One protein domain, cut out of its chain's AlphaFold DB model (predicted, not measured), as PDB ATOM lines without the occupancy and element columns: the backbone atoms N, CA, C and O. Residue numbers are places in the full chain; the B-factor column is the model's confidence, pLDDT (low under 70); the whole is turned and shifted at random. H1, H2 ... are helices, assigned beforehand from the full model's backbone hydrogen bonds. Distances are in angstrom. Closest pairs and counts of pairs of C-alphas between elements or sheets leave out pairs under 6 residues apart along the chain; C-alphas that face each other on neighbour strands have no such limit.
ATOM      1  N   GLN A   5     -30.120   6.065 -99.553       72.19
ATOM      2  CA  GLN A   5     -30.572   7.441 -99.397       72.19
ATOM      3  C   GLN A   5     -31.917   7.546 -98.658       72.19
ATOM      4  O   GLN A   5     -32.006   8.262 -97.665       72.19
ATOM      5  N   GLN A   6     -32.915   6.737 -99.034       69.31
ATOM      6  CA  GLN A   6     -34.207   6.671 -98.330       69.31
ATOM      7  C   GLN A   6     -34.062   6.189 -96.880       69.31
ATOM      8  O   GLN A   6     -34.825   6.583 -95.997       69.31
ATOM      9  N   ARG A   7     -33.081   5.318 -96.626       69.00
ATOM     10  CA  ARG A   7     -32.739   4.846 -95.281       69.00
ATOM     11  C   ARG A   7     -32.144   5.971 -94.431       69.00
ATOM     12  O   ARG A   7     -32.589   6.171 -93.304       69.00
ATOM     13  N   ASN A   8     -31.196   6.728 -94.978       70.94
ATOM     14  CA  ASN A   8     -30.555   7.837 -94.271       70.94
ATOM     15  C   ASN A   8     -31.523   8.994 -94.003       70.94
ATOM     16  O   ASN A   8     -31.546   9.518 -92.892       70.94
ATOM     17  N   GLU A   9     -32.371   9.349 -94.970       78.94
ATOM     18  CA  GLU A   9     -33.419  10.361 -94.782       78.94
ATOM     19  C   GLU A   9     -34.398   9.966 -93.674       78.94
ATOM     20  O   GLU A   9     -34.747  10.785 -92.823       78.94
ATOM     21  N   TYR A  10     -34.799   8.692 -93.636       76.06
ATOM     22  CA  TYR A  10     -35.672   8.190 -92.583       76.06
ATOM     23  C   TYR A  10     -35.006   8.267 -91.204       76.06
ATOM     24  O   TYR A  10     -35.632   8.733 -90.249       76.06
ATOM     25  N   LEU A  11     -33.743   7.843 -91.090       71.31
ATOM     26  CA  LEU A  11     -32.996   7.910 -89.833       71.31
ATOM     27  C   LEU A  11     -32.852   9.354 -89.350       71.31
ATOM     28  O   LEU A  11     -33.193   9.640 -88.206       71.31
ATOM     29  N   GLN A  12     -32.459  10.272 -90.232       74.56
ATOM     30  CA  GLN A  12     -32.334  11.697 -89.917       74.56
ATOM     31  C   GLN A  12     -33.665  12.304 -89.455       74.56
ATOM     32  O   GLN A  12     -33.724  12.975 -88.425       74.56
ATOM     33  N   ALA A  13     -34.769  12.008 -90.148       77.62
ATOM     34  CA  ALA A  13     -36.094  12.487 -89.758       77.62
ATOM     35  C   ALA A  13     -36.542  11.944 -88.389       77.62
ATOM     36  O   ALA A  13     -37.184  12.658 -87.611       77.62
ATOM     37  N   LYS A  14     -36.206  10.688 -88.067       69.50
ATOM     38  CA  LYS A  14     -36.525  10.086 -86.765       69.50
ATOM     39  C   LYS A  14     -35.621  10.602 -85.653       69.50
ATOM     40  O   LYS A  14     -36.143  10.901 -84.584       69.50
ATOM     41  N   MET A  15     -34.327  10.786 -85.901       68.31
ATOM     42  CA  MET A  15     -33.393  11.378 -84.938       68.31
ATOM     43  C   MET A  15     -33.749  12.837 -84.621       68.31
ATOM     44  O   MET A  15     -33.790  13.220 -83.460       68.31
ATOM     45  N   LYS A  16     -34.159  13.629 -85.617       68.62
ATOM     46  CA  LYS A  16     -34.615  15.010 -85.392       68.62
ATOM     47  C   LYS A  16     -35.905  15.093 -84.556       68.62
ATOM     48  O   LYS A  16     -36.092  16.036 -83.796       68.62
ATOM     49  N   GLN A  17     -36.795  14.095 -84.651       65.12
ATOM     50  CA  GLN A  17     -37.936  13.967 -83.727       65.12
ATOM     51  C   GLN A  17     -37.507  13.571 -82.305       65.12
ATOM     52  O   GLN A  17     -38.255  13.827 -81.361       65.12
ATOM     53  N   HIS A  18     -36.343  12.940 -82.143       60.25
ATOM     54  CA  HIS A  18     -35.834  12.463 -80.859       60.25
ATOM     55  C   HIS A  18     -35.302  13.589 -79.962       60.25
ATOM     56  O   HIS A  18     -35.573  13.542 -78.766       60.25
ATOM     57  N   ASP A  19     -34.667  14.624 -80.521       59.84
ATOM     58  CA  ASP A  19     -34.130  15.764 -79.748       59.84
ATOM     59  C   ASP A  19     -35.210  16.569 -79.000       59.84
ATOM     60  O   ASP A  19     -34.925  17.270 -78.034       59.84
ATOM     61  N   SER A  20     -36.476  16.441 -79.409       61.56
ATOM     62  CA  SER A  20     -37.615  17.133 -78.784       61.56
ATOM     63  C   SER A  20     -38.237  16.399 -77.584       61.56
ATOM     64  O   SER A  20     -39.186  16.899 -76.977       61.56
ATOM     65  N   ILE A  21     -37.758  15.198 -77.241       61.62
ATOM     66  CA  ILE A  21     -38.365  14.363 -76.198       61.62
ATOM     67  C   ILE A  21     -37.656  14.604 -74.861       61.62
ATOM     68  O   ILE A  21     -36.615  14.021 -74.588       61.62
ATOM     69  N   SER A  22     -38.271  15.407 -73.993       62.75
ATOM     70  CA  SER A  22     -37.827  15.626 -72.606       62.75
ATOM     71  C   SER A  22     -38.197  14.484 -71.645       62.75
ATOM     72  O   SER A  22     -37.671  14.401 -70.540       62.75
ATOM     73  N   ASP A  23     -39.100  13.586 -72.060       69.06
ATOM     74  CA  ASP A  23     -39.614  12.478 -71.249       69.06
ATOM     75  C   ASP A  23     -38.890  11.156 -71.565       69.06
ATOM     76  O   ASP A  23     -39.115  10.505 -72.596       69.06
ATOM     77  N   ALA A  24     -38.062  10.737 -70.609       67.00
ATOM     78  CA  ALA A  24     -37.315   9.484 -70.570       67.00
ATOM     79  C   ALA A  24     -38.143   8.238 -70.957       67.00
ATOM     80  O   ALA A  24     -37.712   7.400 -71.757       67.00
ATOM     81  N   HIS A  25     -39.371   8.122 -70.449       69.56
ATOM     82  CA  HIS A  25     -40.215   6.941 -70.647       69.56
ATOM     83  C   HIS A  25     -40.849   6.923 -72.045       69.56
ATOM     84  O   HIS A  25     -41.090   5.855 -72.627       69.56
ATOM     85  N   LYS A  26     -41.133   8.099 -72.617       70.62
ATOM     86  CA  LYS A  26     -41.565   8.217 -74.020       70.62
ATOM     87  C   LYS A  26     -40.417   7.901 -74.974       70.62
ATOM     88  O   LYS A  26     -40.633   7.185 -75.953       70.62
ATOM     89  N   TYR A  27     -39.205   8.348 -74.653       71.44
ATOM     90  CA  TYR A  27     -37.996   8.064 -75.425       71.44
ATOM     91  C   TYR A  27     -37.704   6.554 -75.488       71.44
ATOM     92  O   TYR A  27     -37.560   5.985 -76.575       71.44
ATOM     93  N   GLN A  28     -37.747   5.863 -74.344       71.62
ATOM     94  CA  GLN A  28     -37.509   4.419 -74.266       71.62
ATOM     95  C   GLN A  28     -38.537   3.596 -75.070       71.62
ATOM     96  O   GLN A  28     -38.173   2.645 -75.770       71.62
ATOM     97  N   ARG A  29     -39.826   3.970 -75.021       75.25
ATOM     98  CA  ARG A  29     -40.891   3.307 -75.805       75.25
ATOM     99  C   ARG A  29     -40.706   3.486 -77.310       75.25
ATOM    100  O   ARG A  29     -40.892   2.528 -78.061       75.25
ATOM    101  N   ARG A  30     -40.314   4.684 -77.746       72.31
ATOM    102  CA  ARG A  30     -40.121   5.009 -79.166       72.31
ATOM    103  C   ARG A  30     -38.902   4.291 -79.749       72.31
ATOM    104  O   ARG A  30     -38.991   3.754 -80.847       72.31
ATOM    105  N   LEU A  31     -37.821   4.156 -78.978       71.50
ATOM    106  CA  LEU A  31     -36.648   3.367 -79.377       71.50
ATOM    107  C   LEU A  31     -36.914   1.868 -79.441       71.50
ATOM    108  O   LEU A  31     -36.484   1.220 -80.393       71.50
ATOM    109  N   LYS A  32     -37.688   1.315 -78.499       72.06
ATOM    110  CA  LYS A  32     -38.192  -0.064 -78.626       72.06
ATOM    111  C   LYS A  32     -38.974  -0.251 -79.927       72.06
ATOM    112  O   LYS A  32     -38.830  -1.286 -80.568       72.06
ATOM    113  N   TRP A  33     -39.765   0.742 -80.326       74.88
ATOM    114  CA  TRP A  33     -40.506   0.730 -81.588       74.88
ATOM    115  C   TRP A  33     -39.591   0.770 -82.816       74.88
ATOM    116  O   TRP A  33     -39.771  -0.035 -83.726       74.88
ATOM    117  N   ILE A  34     -38.585   1.648 -82.814       73.69
ATOM    118  CA  ILE A  34     -37.580   1.749 -83.883       73.69
ATOM    119  C   ILE A  34     -36.823   0.425 -84.038       73.69
ATOM    120  O   ILE A  34     -36.701  -0.073 -85.148       73.69
ATOM    121  N   ILE A  35     -36.392  -0.198 -82.941       69.94
ATOM    122  CA  ILE A  35     -35.698  -1.495 -82.986       69.94
ATOM    123  C   ILE A  35     -36.625  -2.615 -83.484       69.94
ATOM    124  O   ILE A  35     -36.199  -3.471 -84.251       69.94
ATOM    125  N   ARG A  36     -37.887  -2.645 -83.035       67.75
ATOM    126  CA  ARG A  36     -38.804  -3.770 -83.289       67.75
ATOM    127  C   ARG A  36     -39.390  -3.783 -84.701       67.75
ATOM    128  O   ARG A  36     -39.710  -4.857 -85.194       67.75
ATOM    129  N   TYR A  37     -39.553  -2.620 -85.332       64.25
ATOM    130  CA  TYR A  37     -40.258  -2.503 -86.616       64.25
ATOM    131  C   TYR A  37     -39.367  -2.183 -87.810       64.25
ATOM    132  O   TYR A  37     -39.859  -2.121 -88.938       64.25
ATOM    133  N   HIS A  38     -38.071  -1.965 -87.605       62.28
ATOM    134  CA  HIS A  38     -37.232  -1.482 -88.686       62.28
ATOM    135  C   HIS A  38     -36.394  -2.601 -89.307       62.28
ATOM    136  O   HIS A  38     -35.277  -2.873 -88.890       62.28
ATOM    137  N   SER A  39     -36.917  -3.177 -90.393       59.19
ATOM    138  CA  SER A  39     -36.236  -4.143 -91.277       59.19
ATOM    139  C   SER A  39     -35.017  -3.578 -92.029       59.19
ATOM    140  O   SER A  39     -34.505  -4.210 -92.946       59.19
ATOM    141  N   LEU A  40     -34.619  -2.341 -91.721       63.00
ATOM    142  CA  LEU A  40     -33.523  -1.605 -92.348       63.00
ATOM    143  C   LEU A  40     -32.360  -1.371 -91.380       63.00
ATOM    144  O   LEU A  40     -31.341  -0.831 -91.805       63.00
ATOM    145  N   LEU A  41     -32.507  -1.727 -90.102       67.81
ATOM    146  CA  LEU A  41     -31.419  -1.646 -89.138       67.81
ATOM    147  C   LEU A  41     -30.621  -2.945 -89.160       67.81
ATOM    148  O   LEU A  41     -31.179  -4.039 -89.178       67.81
ATOM    149  N   THR A  42     -29.308  -2.794 -89.163       71.69
ATOM    150  CA  THR A  42     -28.355  -3.882 -88.982       71.69
ATOM    151  C   THR A  42     -28.249  -4.245 -87.506       71.69
ATOM    152  O   THR A  42     -28.530  -3.428 -86.624       71.69
ATOM    153  N   ASP A  43     -27.780  -5.458 -87.218       75.75
ATOM    154  CA  ASP A  43     -27.561  -5.907 -85.839       75.75
ATOM    155  C   ASP A  43     -26.601  -4.988 -85.066       75.75
ATOM    156  O   ASP A  43     -26.765  -4.790 -83.860       75.75
ATOM    157  N   LEU A  44     -25.637  -4.377 -85.765       75.38
ATOM    158  CA  LEU A  44     -24.695  -3.418 -85.193       75.38
ATOM    159  C   LEU A  44     -25.403  -2.147 -84.707       75.38
ATOM    160  O   LEU A  44     -25.234  -1.752 -83.554       75.38
ATOM    161  N   GLU A  45     -26.253  -1.552 -85.544       71.38
ATOM    162  CA  GLU A  45     -27.012  -0.348 -85.182       71.38
ATOM    163  C   GLU A  45     -28.013  -0.646 -84.059       71.38
ATOM    164  O   GLU A  45     -28.173   0.140 -83.127       71.38
ATOM    165  N   VAL A  46     -28.657  -1.821 -84.082       74.38
ATOM    166  CA  VAL A  46     -29.530  -2.256 -82.979       74.38
ATOM    167  C   VAL A  46     -28.743  -2.374 -81.670       74.38
ATOM    168  O   VAL A  46     -29.261  -2.013 -80.607       74.38
ATOM    169  N   LYS A  47     -27.503  -2.869 -81.723       80.00
ATOM    170  CA  LYS A  47     -26.631  -3.000 -80.552       80.00
ATOM    171  C   LYS A  47     -26.217  -1.635 -79.995       80.00
ATOM    172  O   LYS A  47     -26.387  -1.425 -78.795       80.00
ATOM    173  N   GLU A  48     -25.764  -0.709 -80.839       77.75
ATOM    174  CA  GLU A  48     -25.426   0.666 -80.429       77.75
ATOM    175  C   GLU A  48     -26.614   1.369 -79.773       77.75
ATOM    176  O   GLU A  48     -26.488   1.962 -78.698       77.75
ATOM    177  N   ILE A  49     -27.801   1.245 -80.370       75.50
ATOM    178  CA  ILE A  49     -29.013   1.846 -79.818       75.50
ATOM    179  C   ILE A  49     -29.323   1.278 -78.421       75.50
ATOM    180  O   ILE A  49     -29.677   2.029 -77.507       75.50
ATOM    181  N   ARG A  50     -29.180  -0.041 -78.217       76.69
ATOM    182  CA  ARG A  50     -29.381  -0.674 -76.898       76.69
ATOM    183  C   ARG A  50     -28.353  -0.221 -75.865       76.69
ATOM    184  O   ARG A  50     -28.713  -0.064 -74.698       76.69
ATOM    185  N   GLU A  51     -27.098  -0.033 -76.259       79.50
ATOM    186  CA  GLU A  51     -26.056   0.471 -75.361       79.50
ATOM    187  C   GLU A  51     -26.308   1.916 -74.944       79.50
ATOM    188  O   GLU A  51     -26.244   2.217 -73.751       79.50
ATOM    189  N   ASN A  52     -26.676   2.786 -75.886       73.38
ATOM    190  CA  ASN A  52     -27.037   4.166 -75.572       73.38
ATOM    191  C   ASN A  52     -28.244   4.225 -74.632       73.38
ATOM    192  O   ASN A  52     -28.188   4.914 -73.619       73.38
ATOM    193  N   LEU A  53     -29.280   3.413 -74.873       71.31
ATOM    194  CA  LEU A  53     -30.407   3.278 -73.943       71.31
ATOM    195  C   LEU A  53     -29.968   2.875 -72.529       71.31
ATOM    196  O   LEU A  53     -30.469   3.428 -71.554       71.31
ATOM    197  N   ARG A  54     -29.045   1.913 -72.404       73.19
ATOM    198  CA  ARG A  54     -28.517   1.486 -71.100       73.19
ATOM    199  C   ARG A  54     -27.704   2.570 -70.400       73.19
ATOM    200  O   ARG A  54     -27.697   2.563 -69.181       73.19
ATOM    201  N   LYS A  55     -27.002   3.439 -71.135       74.19
ATOM    202  CA  LYS A  55     -26.224   4.552 -70.563       74.19
ATOM    203  C   LYS A  55     -27.119   5.712 -70.131       74.19
ATOM    204  O   LYS A  55     -26.896   6.271 -69.069       74.19
ATOM    205  N   THR A  56     -28.121   6.060 -70.939       65.25
ATOM    206  CA  THR A  56     -29.012   7.205 -70.683       65.25
ATOM    207  C   THR A  56     -30.016   6.943 -69.557       65.25
ATOM    208  O   THR A  56     -30.420   7.883 -68.886       65.25
ATOM    209  N   PHE A  57     -30.424   5.689 -69.344       63.44
ATOM    210  CA  PHE A  57     -31.394   5.306 -68.305       63.44
ATOM    211  C   PHE A  57     -30.779   4.506 -67.153       63.44
ATOM    212  O   PHE A  57     -31.474   3.693 -66.542       63.44
ATOM    213  N   LYS A  58     -29.479   4.685 -66.904       55.81
ATOM    214  CA  LYS A  58     -28.802   4.121 -65.734       55.81
ATOM    215  C   LYS A  58     -28.822   5.089 -64.566       55.81
ATOM    216  O   LYS A  58     -28.704   6.303 -64.829       55.81
TER     217      LYS A  58
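This is residues 5 to 58 of the 58 residues of an uncharacterized protein of Lysinibacillus varians (UniProt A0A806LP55). Three helices of 14 residues each run to and fro, H1 one way, H2 back and H3 again the first way, nearly aligned and joined by two tight links, with few contacts between them. Their centres make a triangle rather than a row, with H2 set off to one side of H1 and H3. The printed part has 54 residues with three named helices, H1, H2 and H3 in that order, and no named strand; the class is all helix. It is compact, with a radius of gyration of the C-alphas of 11.2 A, and the C-alphas span 32 by 23 by 15 A.

Find C-alpha 5 at (-30.572, 7.441, -99.397); from there H1, residues 5 to 18, runs 19.9 A to C-alpha 18. Next look at C-alpha 24 at (-37.315, 9.484, -70.570), where H2, residues 24 to 37, begins and runs 20.2 A. H3, residues 43 to 56, runs 20.1 A and ends at C-alpha 56 at (-29.012, 7.205, -70.683).

Begin with H1 and H2, which are close but not clearly touching: their closest C-alphas, those of His 18 and Tyr 27, are 7.3 A apart. They run opposite ways at a shallow tilt of 19 degrees. Move on to H2 and H3, a helical hairpin, which only just touch, with 3 pairs of C-alphas within 8 A. Their closest C-alphas, those of Ile 35 and Val 46, are 6.2 A apart, and they run opposite ways at a shallow tilt of 9 degrees. H1 and H3 are apart. In H1, H2 and H3 every O i to N i+4 pair is within hydrogen-bond range.

The two C-alphas farthest apart, those of Gln 5 and Lys 58, are 33.9 A apart. The printed part has no cut and no long link. The mean pLDDT of the printed part is 70.1, and 24 residues are under 70: look for them at residues 6 to 7, 14 to 25, 35 to 41 and 56 to 58.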